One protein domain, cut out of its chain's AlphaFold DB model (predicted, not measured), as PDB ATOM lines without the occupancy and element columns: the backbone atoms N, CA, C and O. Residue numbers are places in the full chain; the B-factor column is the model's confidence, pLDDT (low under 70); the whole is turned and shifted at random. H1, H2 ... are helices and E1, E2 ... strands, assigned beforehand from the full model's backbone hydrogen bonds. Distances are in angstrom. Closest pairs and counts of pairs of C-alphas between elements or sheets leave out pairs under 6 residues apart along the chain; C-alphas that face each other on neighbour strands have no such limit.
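Overview. This is residues 43 to 114 of the 121 residues of an uncharacterized protein of Clostridium perfringens (UniProt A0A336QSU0). A long helix, H1, and a shorter one, H2, that folds back beside it make a helical hairpin; the short helix H3 stands nearly crosswise to H1 close to its residue 53, and a small strand hairpin, E1 and E2, lies by the beginning of H2, away from H1. The printed part has 72 residues, with three named helices and then two named strands, in the order H1, H2, H3, E1, E2. The sheet E1 - E2 is antiparallel, and the class is mostly helix. The whole is compact, with a radius of gyration of the C-alphas of 11.6 A and spans of 35 by 28 by 17 A.

Arrangement. H1, residues 43 to 63, and H2, residues 69 to 79, touch, their closest C-alphas being those of Ala 52 and Leu 79 at 6.3 A. They form a hairpin, running opposite ways at a shallow tilt of 31 degrees. H3, residues 89 to 95, is close to H1 but not clearly touching it, about perpendicular at 80 degrees; the closest C-alphas, of Lys 53 and Phe 92, are 7.8 A apart. H2 and H3 are only just apart, at 8.1 A. Residues 66 to 67 pair with residues 99 to 100, parallel. E1, residues 102 to 104, comes nearest to H2 at the C-alphas of Glu 69 and Tyr 102, 6.3 A apart. E1 and E2, residues 111 to 113, form an antiparallel hairpin, with N 103 and O 112 at 2.9 A, within hydrogen-bond range. Every O i to N i+4 pair is within hydrogen-bond range in H2 and H3, and 16 of 17 are in H1.

Along the chain. H1 begins at C-alpha 43, (-57.235, 11.232, 18.452), and is 30.3 A long. H2 is 15.2 A long and H3 9.9 A. E1 and E2 have 3 residues each, and E2 ends at C-alpha 113, (-27.852, 29.749, 19.505).

Size, cuts and confidence. The C-alphas of Glu 43 and Arg 113, the two farthest apart, are 34.7 A apart. The printed part has no cut; the link from H1 to H2 is tight, and the other links are short. The mean pLDDT of the printed part is 73.9, with values under 70 at residues 81, 83 to 92, 95 to 96, 103 to 110 and 114.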
ATOM      1  N   GLU A  43     -56.298  10.111  18.546       80.19
ATOM      2  CA  GLU A  43     -57.235  11.232  18.452       80.19
ATOM      3  C   GLU A  43     -56.820  12.398  19.353       80.19
ATOM      4  O   GLU A  43     -56.815  13.548  18.909       80.19
ATOM      5  N   GLU A  44     -56.424  12.115  20.595       79.00
ATOM      6  CA  GLU A  44     -55.937  13.128  21.534       79.00
ATOM      7  C   GLU A  44     -54.652  13.792  21.025       79.00
ATOM      8  O   GLU A  44     -54.511  15.015  21.096       79.00
ATOM      9  N   ILE A  45     -53.746  13.016  20.417       75.75
ATOM     10  CA  ILE A  45     -52.549  13.542  19.749       75.75
ATOM     11  C   ILE A  45     -52.941  14.488  18.606       75.75
ATOM     12  O   ILE A  45     -52.360  15.567  18.479       75.75
ATOM     13  N   GLN A  46     -53.925  14.131  17.777       77.38
ATOM     14  CA  GLN A  46     -54.367  14.991  16.670       77.38
ATOM     15  C   GLN A  46     -55.015  16.292  17.159       77.38
ATOM     16  O   GLN A  46     -54.753  17.358  16.591       77.38
ATOM     17  N   VAL A  47     -55.819  16.234  18.226       83.81
ATOM     18  CA  VAL A  47     -56.402  17.428  18.865       83.81
ATOM     19  C   VAL A  47     -55.290  18.353  19.360       83.81
ATOM     20  O   VAL A  47     -55.244  19.520  18.972       83.81
ATOM     21  N   LYS A  48     -54.326  17.811  20.107       78.94
ATOM     22  CA  LYS A  48     -53.175  18.556  20.631       78.94
ATOM     23  C   LYS A  48     -52.311  19.173  19.527       78.94
ATOM     24  O   LYS A  48     -51.914  20.334  19.620       78.94
ATOM     25  N   LYS A  49     -52.089  18.455  18.420       77.56
ATOM     26  CA  LYS A  49     -51.398  18.987  17.229       77.56
ATOM     27  C   LYS A  49     -52.139  20.161  16.599       77.56
ATOM     28  O   LYS A  49     -51.504  21.108  16.126       77.56
ATOM     29  N   LYS A  50     -53.471  20.106  16.547       83.44
ATOM     30  CA  LYS A  50     -54.286  21.207  16.025       83.44
ATOM     31  C   LYS A  50     -54.191  22.436  16.930       83.44
ATOM     32  O   LYS A  50     -53.927  23.521  16.416       83.44
ATOM     33  N   GLU A  51     -54.317  22.251  18.243       86.19
ATOM     34  CA  GLU A  51     -54.161  23.318  19.244       86.19
ATOM     35  C   GLU A  51     -52.781  23.985  19.140       86.19
ATOM     36  O   GLU A  51     -52.689  25.209  19.039       86.19
ATOM     37  N   ALA A  52     -51.707  23.194  19.049       81.56
ATOM     38  CA  ALA A  52     -50.348  23.706  18.868       81.56
ATOM     39  C   ALA A  52     -50.219  24.583  17.609       81.56
ATOM     40  O   ALA A  52     -49.657  25.679  17.660       81.56
ATOM     41  N   LYS A  53     -50.792  24.152  16.476       82.88
ATOM     42  CA  LYS A  53     -50.794  24.942  15.232       82.88
ATOM     43  C   LYS A  53     -51.557  26.258  15.379       82.88
ATOM     44  O   LYS A  53     -51.143  27.258  14.792       82.88
ATOM     45  N   GLU A  54     -52.664  26.272  16.114       87.50
ATOM     46  CA  GLU A  54     -53.458  27.481  16.362       87.50
ATOM     47  C   GLU A  54     -52.711  28.473  17.262       87.50
ATOM     48  O   GLU A  54     -52.623  29.652  16.909       87.50
ATOM     49  N   ILE A  55     -52.080  27.994  18.341       87.44
ATOM     50  CA  ILE A  55     -51.219  28.802  19.221       87.44
ATOM     51  C   ILE A  55     -50.099  29.453  18.413       87.44
ATOM     52  O   ILE A  55     -49.924  30.671  18.467       87.44
ATOM     53  N   ILE A  56     -49.378  28.667  17.608       83.56
ATOM     54  CA  ILE A  56     -48.260  29.177  16.813       83.56
ATOM     55  C   ILE A  56     -48.735  30.227  15.800       83.56
ATOM     56  O   ILE A  56     -48.140  31.298  15.716       83.56
ATOM     57  N   LYS A  57     -49.821  29.959  15.059       85.12
ATOM     58  CA  LYS A  57     -50.399  30.916  14.095       85.12
ATOM     59  C   LYS A  57     -50.805  32.232  14.754       85.12
ATOM     60  O   LYS A  57     -50.567  33.293  14.183       85.12
ATOM     61  N   SER A  58     -51.426  32.158  15.929       88.88
ATOM     62  CA  SER A  58     -51.797  33.345  16.698       88.88
ATOM     63  C   SER A  58     -50.552  34.118  17.124       88.88
ATOM     64  O   SER A  58     -50.466  35.322  16.914       88.88
ATOM     65  N   TYR A  59     -49.546  33.416  17.640       86.94
ATOM     66  CA  TYR A  59     -48.329  34.027  18.153       86.94
ATOM     67  C   TYR A  59     -47.517  34.758  17.072       86.94
ATOM     68  O   TYR A  59     -47.076  35.887  17.285       86.94
ATOM     69  N   ILE A  60     -47.350  34.159  15.888       83.25
ATOM     70  CA  ILE A  60     -46.599  34.784  14.783       83.25
ATOM     71  C   ILE A  60     -47.324  35.978  14.162       83.25
ATOM     72  O   ILE A  60     -46.670  36.845  13.584       83.25
ATOM     73  N   LYS A  61     -48.657  36.049  14.269       86.44
ATOM     74  CA  LYS A  61     -49.431  37.200  13.786       86.44
ATOM     75  C   LYS A  61     -49.014  38.484  14.507       86.44
ATOM     76  O   LYS A  61     -48.926  39.531  13.872       86.44
ATOM     77  N   ASP A  62     -48.710  38.366  15.796       84.69
ATOM     78  CA  ASP A  62     -48.376  39.499  16.658       84.69
ATOM     79  C   ASP A  62     -46.858  39.731  16.767       84.69
ATOM     80  O   ASP A  62     -46.421  40.851  17.022       84.69
ATOM     81  N   ASN A  63     -46.041  38.693  16.541       81.75
ATOM     82  CA  ASN A  63     -44.590  38.723  16.790       81.75
ATOM     83  C   ASN A  63     -43.718  38.558  15.533       81.75
ATOM     84  O   ASN A  63     -42.492  38.642  15.620       81.75
ATOM     85  N   GLY A  64     -44.330  38.318  14.373       79.50
ATOM     86  CA  GLY A  64     -43.629  37.992  13.139       79.50
ATOM     87  C   GLY A  64     -43.150  36.538  13.070       79.50
ATOM     88  O   GLY A  64     -43.248  35.746  14.003       79.50
ATOM     89  N   ASN A  65     -42.626  36.185  11.903       75.50
ATOM     90  CA  ASN A  65     -42.206  34.844  11.490       75.50
ATOM     91  C   ASN A  65     -40.693  34.582  11.663       75.50
ATOM     92  O   ASN A  65     -40.202  33.513  11.297       75.50
ATOM     93  N   ILE A  66     -39.964  35.544  12.238       77.88
ATOM     94  CA  ILE A  66     -38.572  35.403  12.678       77.88
ATOM     95  C   ILE A  66     -38.548  35.651  14.183       77.88
ATOM     96  O   ILE A  66     -38.730  36.784  14.633       77.88
ATOM     97  N   LEU A  67     -38.333  34.595  14.965       76.81
ATOM     98  CA  LEU A  67     -38.373  34.684  16.423       76.81
ATOM     99  C   LEU A  67     -36.968  34.930  16.987       76.81
ATOM    100  O   LEU A  67     -36.018  34.205  16.688       76.81
ATOM    101  N   ASN A  68     -36.840  35.964  17.820       80.06
ATOM    102  CA  ASN A  68     -35.675  36.136  18.687       80.06
ATOM    103  C   ASN A  68     -35.770  35.190  19.902       80.06
ATOM    104  O   ASN A  68     -36.779  34.512  20.093       80.06
ATOM    105  N   GLU A  69     -34.731  35.157  20.735       80.50
ATOM    106  CA  GLU A  69     -34.656  34.252  21.889       80.50
ATOM    107  C   GLU A  69     -35.858  34.389  22.839       80.50
ATOM    108  O   GLU A  69     -36.458  33.391  23.231       80.50
ATOM    109  N   VAL A  70     -36.247  35.626  23.170       83.12
ATOM    110  CA  VAL A  70     -37.362  35.914  24.086       83.12
ATOM    111  C   VAL A  70     -38.678  35.419  23.494       83.12
ATOM    112  O   VAL A  70     -39.434  34.706  24.153       83.12
ATOM    113  N   ASN A  71     -38.932  35.740  22.227       83.94
ATOM    114  CA  ASN A  71     -40.166  35.357  21.559       83.94
ATOM    115  C   ASN A  71     -40.257  33.838  21.382       83.94
ATOM    116  O   ASN A  71     -41.350  33.283  21.461       83.94
ATOM    117  N   GLN A  72     -39.126  33.167  21.167       78.62
ATOM    118  CA  GLN A  72     -39.073  31.720  21.036       78.62
ATOM    119  C   GLN A  72     -39.291  31.008  22.378       78.62
ATOM    120  O   GLN A  72     -40.059  30.049  22.429       78.62
ATOM    121  N   LYS A  73     -38.688  31.505  23.465       78.75
ATOM    122  CA  LYS A  73     -38.923  31.013  24.833       78.75
ATOM    123  C   LYS A  73     -40.388  31.145  25.235       78.75
ATOM    124  O   LYS A  73     -40.989  30.180  25.690       78.75
ATOM    125  N   ASN A  74     -40.983  32.307  24.985       84.25
ATOM    126  CA  ASN A  74     -42.395  32.549  25.266       84.25
ATOM    127  C   ASN A  74     -43.311  31.602  24.473       84.25
ATOM    128  O   ASN A  74     -44.224  31.012  25.047       84.25
ATOM    129  N   LEU A  75     -43.044  31.399  23.176       81.94
ATOM    130  CA  LEU A  75     -43.792  30.429  22.374       81.94
ATOM    131  C   LEU A  75     -43.633  28.999  22.917       81.94
ATOM    132  O   LEU A  75     -44.599  28.244  22.944       81.94
ATOM    133  N   PHE A  76     -42.441  28.635  23.392       76.44
ATOM    134  CA  PHE A  76     -42.181  27.328  23.995       76.44
ATOM    135  C   PHE A  76     -42.991  27.107  25.275       76.44
ATOM    136  O   PHE A  76     -43.609  26.056  25.434       76.44
ATOM    137  N   SER A  77     -43.063  28.116  26.146       77.56
ATOM    138  CA  SER A  77     -43.910  28.082  27.343       77.56
ATOM    139  C   SER A  77     -45.387  27.882  27.013       77.56
ATOM    140  O   SER A  77     -46.053  27.110  27.690       77.56
ATOM    141  N   LEU A  78     -45.891  28.509  25.945       82.00
ATOM    142  CA  LEU A  78     -47.277  28.321  25.496       82.00
ATOM    143  C   LEU A  78     -47.537  26.927  24.907       82.00
ATOM    144  O   LEU A  78     -48.675  26.467  24.891       82.00
ATOM    145  N   LEU A  79     -46.497  26.262  24.398       77.06
ATOM    146  CA  LEU A  79     -46.607  24.962  23.740       77.06
ATOM    147  C   LEU A  79     -46.344  23.770  24.665       77.06
ATOM    148  O   LEU A  79     -46.638  22.644  24.270       77.06
ATOM    149  N   LEU A  80     -45.821  23.988  25.873       71.81
ATOM    150  CA  LEU A  80     -45.499  22.927  26.838       71.81
ATOM    151  C   LEU A  80     -46.714  22.039  27.164       71.81
ATOM    152  O   LEU A  80     -46.595  20.816  27.152       71.81
ATOM    153  N   ASP A  81     -47.892  22.641  27.329       66.62
ATOM    154  CA  ASP A  81     -49.133  21.935  27.695       66.62
ATOM    155  C   ASP A  81     -49.780  21.163  26.529       66.62
ATOM    156  O   ASP A  81     -50.664  20.313  26.717       66.62
ATOM    157  N   VAL A  82     -49.366  21.469  25.294       70.88
ATOM    158  CA  VAL A  82     -49.912  20.860  24.072       70.88
ATOM    159  C   VAL A  82     -48.909  19.965  23.342       70.88
ATOM    160  O   VAL A  82     -49.318  19.070  22.609       70.88
ATOM    161  N   ASN A  83     -47.607  20.116  23.595       65.50
ATOM    162  CA  ASN A  83     -46.535  19.276  23.049       65.50
ATOM    163  C   ASN A  83     -46.165  18.112  23.992       65.50
ATOM    164  O   ASN A  83     -44.995  17.787  24.200       65.50
ATOM    165  N   TYR A  84     -47.187  17.479  24.566       51.84
ATOM    166  CA  TYR A  84     -47.082  16.479  25.633       51.84
ATOM    167  C   TYR A  84     -46.191  15.263  25.285       51.84
ATOM    168  O   TYR A  84     -45.568  14.681  26.166       51.84
ATOM    169  N   LYS A  85     -46.049  14.911  23.997       53.78
ATOM    170  CA  LYS A  85     -45.206  13.791  23.523       53.78
ATOM    171  C   LYS A  85     -43.916  14.206  22.805       53.78
ATOM    172  O   LYS A  85     -43.333  13.394  22.090       53.78
ATOM    173  N   LYS A  86     -43.433  15.435  23.025       50.94
ATOM    174  CA  LYS A  86     -42.115  15.891  22.545       50.94
ATOM    175  C   LYS A  86     -41.917  15.686  21.038       50.94
ATOM    176  O   LYS A  86     -40.864  15.204  20.613       50.94
ATOM    177  N   GLU A  87     -42.885  16.073  20.206       56.16
ATOM    178  CA  GLU A  87     -42.503  16.338  18.818       56.16
ATOM    179  C   GLU A  87     -41.449  17.445  18.873       56.16
ATOM    180  O   GLU A  87     -41.637  18.458  19.561       56.16
ATOM    181  N   SER A  88     -40.292  17.199  18.246       59.22
ATOM    182  CA  SER A  88     -39.196  18.164  18.289       59.22
ATOM    183  C   SER A  88     -39.745  19.512  17.849       59.22
ATOM    184  O   SER A  88     -40.375  19.610  16.798       59.22
ATOM    185  N   MET A  89     -39.517  20.554  18.648       63.78
ATOM    186  CA  MET A  89     -39.996  21.904  18.349       63.78
ATOM    187  C   MET A  89     -39.533  22.362  16.956       63.78
ATOM    188  O   MET A  89     -40.247  23.079  16.260       63.78
ATOM    189  N   SER A  90     -38.378  21.860  16.506       63.50
ATOM    190  CA  SER A  90     -37.893  22.043  15.139       63.50
ATOM    191  C   SER A  90     -38.880  21.555  14.074       63.50
ATOM    192  O   SER A  90     -39.005  22.210  13.045       63.50
ATOM    193  N   HIS A  91     -39.619  20.466  14.308       67.81
ATOM    194  CA  HIS A  91     -40.661  19.982  13.402       67.81
ATOM    195  C   HIS A  91     -41.853  20.936  13.347       67.81
ATOM    196  O   HIS A  91     -42.232  21.335  12.252       67.81
ATOM    197  N   PHE A  92     -42.387  21.381  14.489       67.56
ATOM    198  CA  PHE A  92     -43.508  22.333  14.503       67.56
ATOM    199  C   PHE A  92     -43.164  23.660  13.827       67.56
ATOM    200  O   PHE A  92     -43.947  24.178  13.030       67.56
ATOM    201  N   LEU A  93     -41.988  24.209  14.136       70.69
ATOM    202  CA  LEU A  93     -41.540  25.472  13.558       70.69
ATOM    203  C   LEU A  93     -41.258  25.324  12.058       70.69
ATOM    204  O   LEU A  93     -41.667  26.186  11.283       70.69
ATOM    205  N   ARG A  94     -40.650  24.211  11.626       71.50
ATOM    206  CA  ARG A  94     -40.413  23.920  10.203       71.50
ATOM    207  C   ARG A  94     -41.715  23.729   9.425       71.50
ATOM    208  O   ARG A  94     -41.872  24.336   8.372       71.50
ATOM    209  N   ASP A  95     -42.660  22.951   9.947       67.69
ATOM    210  CA  ASP A  95     -43.960  22.694   9.305       67.69
ATOM    211  C   ASP A  95     -44.777  23.979   9.099       67.69
ATOM    212  O   ASP A  95     -45.639  24.051   8.221       67.69
ATOM    213  N   LEU A  96     -44.502  25.007   9.904       68.06
ATOM    214  CA  LEU A  96     -45.142  26.318   9.834       68.06
ATOM    215  C   LEU A  96     -44.257  27.387   9.179       68.06
ATOM    216  O   LEU A  96     -44.641  28.556   9.152       68.06
ATOM    217  N   ASN A  97     -43.113  26.990   8.613       71.81
ATOM    218  CA  ASN A  97     -42.145  27.861   7.949       71.81
ATOM    219  C   ASN A  97     -41.674  29.037   8.831       71.81
ATOM    220  O   ASN A  97     -41.544  30.178   8.380       71.81
ATOM    221  N   ILE A  98     -41.459  28.764  10.117       70.25
ATOM    222  CA  ILE A  98     -40.988  29.736  11.103       70.25
ATOM    223  C   ILE A  98     -39.482  29.602  11.234       70.25
ATOM    224  O   ILE A  98     -38.961  28.526  11.529       70.25
ATOM    225  N   LYS A  99     -38.784  30.725  11.068       73.88
ATOM    226  CA  LYS A  99     -37.338  30.783  11.267       73.88
ATOM    227  C   LYS A  99     -37.036  31.033  12.740       73.88
ATOM    228  O   LYS A  99     -37.593  31.946  13.354       73.88
ATOM    229  N   TYR A 100     -36.129  30.236  13.286       71.00
ATOM    230  CA  TYR A 100     -35.685  30.311  14.670       71.00
ATOM    231  C   TYR A 100     -34.163  30.213  14.731       71.00
ATOM    232  O   TYR A 100     -33.542  29.570  13.890       71.00
ATOM    233  N   ASN A 101     -33.571  30.873  15.724       70.38
ATOM    234  CA  ASN A 101     -32.116  30.970  15.869       70.38
ATOM    235  C   ASN A 101     -31.608  30.328  17.164       70.38
ATOM    236  O   ASN A 101     -30.425  30.451  17.467       70.38
ATOM    237  N   TYR A 102     -32.482  29.695  17.947       72.06
ATOM    238  CA  TYR A 102     -32.128  29.081  19.222       72.06
ATOM    239  C   TYR A 102     -32.768  27.697  19.334       72.06
ATOM    240  O   TYR A 102     -33.845  27.468  18.792       72.06
ATOM    241  N   LEU A 103     -32.133  26.761  20.030       68.62
ATOM    242  CA  LEU A 103     -32.731  25.478  20.400       68.62
ATOM    243  C   LEU A 103     -32.666  25.302  21.918       68.62
ATOM    244  O   LEU A 103     -31.623  25.604  22.506       68.62
ATOM    245  N   PRO A 104     -33.743  24.810  22.556       65.31
ATOM    246  CA  PRO A 104     -33.670  24.383  23.943       65.31
ATOM    247  C   PRO A 104     -32.774  23.143  24.046       65.31
ATOM    248  O   PRO A 104     -32.827  22.246  23.201       65.31
ATOM    249  N   ALA A 105     -31.940  23.093  25.079       64.12
ATOM    250  CA  ALA A 105     -31.218  21.892  25.463       64.12
ATOM    251  C   ALA A 105     -32.188  20.856  26.058       64.12
ATOM    252  O   ALA A 105     -33.359  21.134  26.307       64.12
ATOM    253  N   LEU A 106     -31.692  19.641  26.301       57.22
ATOM    254  CA  LEU A 106     -32.481  18.536  26.865       57.22
ATOM    255  C   LEU A 106     -33.120  18.860  28.228       57.22
ATOM    256  O   LEU A 106     -34.099  18.216  28.600       57.22
ATOM    257  N   ASP A 107     -32.567  19.829  28.956       59.69
ATOM    258  CA  ASP A 107     -33.068  20.309  30.246       59.69
ATOM    259  C   ASP A 107     -34.222  21.322  30.119       59.69
ATOM    260  O   ASP A 107     -34.846  21.645  31.121       59.69
ATOM    261  N   ASN A 108     -34.530  21.813  28.909       56.81
ATOM    262  CA  ASN A 108     -35.470  22.908  28.622       56.81
ATOM    263  C   ASN A 108     -35.180  24.243  29.348       56.81
ATOM    264  O   ASN A 108     -35.931  25.208  29.184       56.81
ATOM    265  N   GLU A 109     -34.089  24.331  30.106       59.41
ATOM    266  CA  GLU A 109     -33.672  25.511  30.868       59.41
ATOM    267  C   GLU A 109     -32.562  26.268  30.133       59.41
ATOM    268  O   GLU A 109     -32.524  27.504  30.129       59.41
ATOM    269  N   THR A 110     -31.698  25.533  29.435       68.50
ATOM    270  CA  THR A 110     -30.564  26.077  28.695       68.50
ATOM    271  C   THR A 110     -30.913  26.222  27.214       68.50
ATOM    272  O   THR A 110     -31.566  25.360  26.632       68.50
ATOM    273  N   TRP A 111     -30.490  27.319  26.578       72.00
ATOM    274  CA  TRP A 111     -30.775  27.599  25.165       72.00
ATOM    275  C   TRP A 111     -29.483  27.876  24.406       72.00
ATOM    276  O   TRP A 111     -28.701  28.741  24.795       72.00
ATOM    277  N   SER A 112     -29.280  27.161  23.302       72.75
ATOM    278  CA  SER A 112     -28.108  27.316  22.440       72.75
ATOM    279  C   SER A 112     -28.491  28.066  21.175       72.75
ATOM    280  O   SER A 112     -29.490  27.736  20.537       72.75
ATOM    281  N   ARG A 113     -27.696  29.068  20.794       73.00
ATOM    282  CA  ARG A 113     -27.852  29.749  19.505       73.00
ATOM    283  C   ARG A 113     -27.428  28.804  18.379       73.00
ATOM    284  O   ARG A 113     -26.365  28.202  18.462       73.00
ATOM    285  N   LEU A 114     -28.237  28.719  17.332       67.56
ATOM    286  CA  LEU A 114     -27.862  28.090  16.071       67.56
ATOM    287  C   LEU A 114     -26.899  29.017  15.329       67.56
ATOM    288  O   LEU A 114     -27.193  30.206  15.143       67.56
TER     289      LEU A 114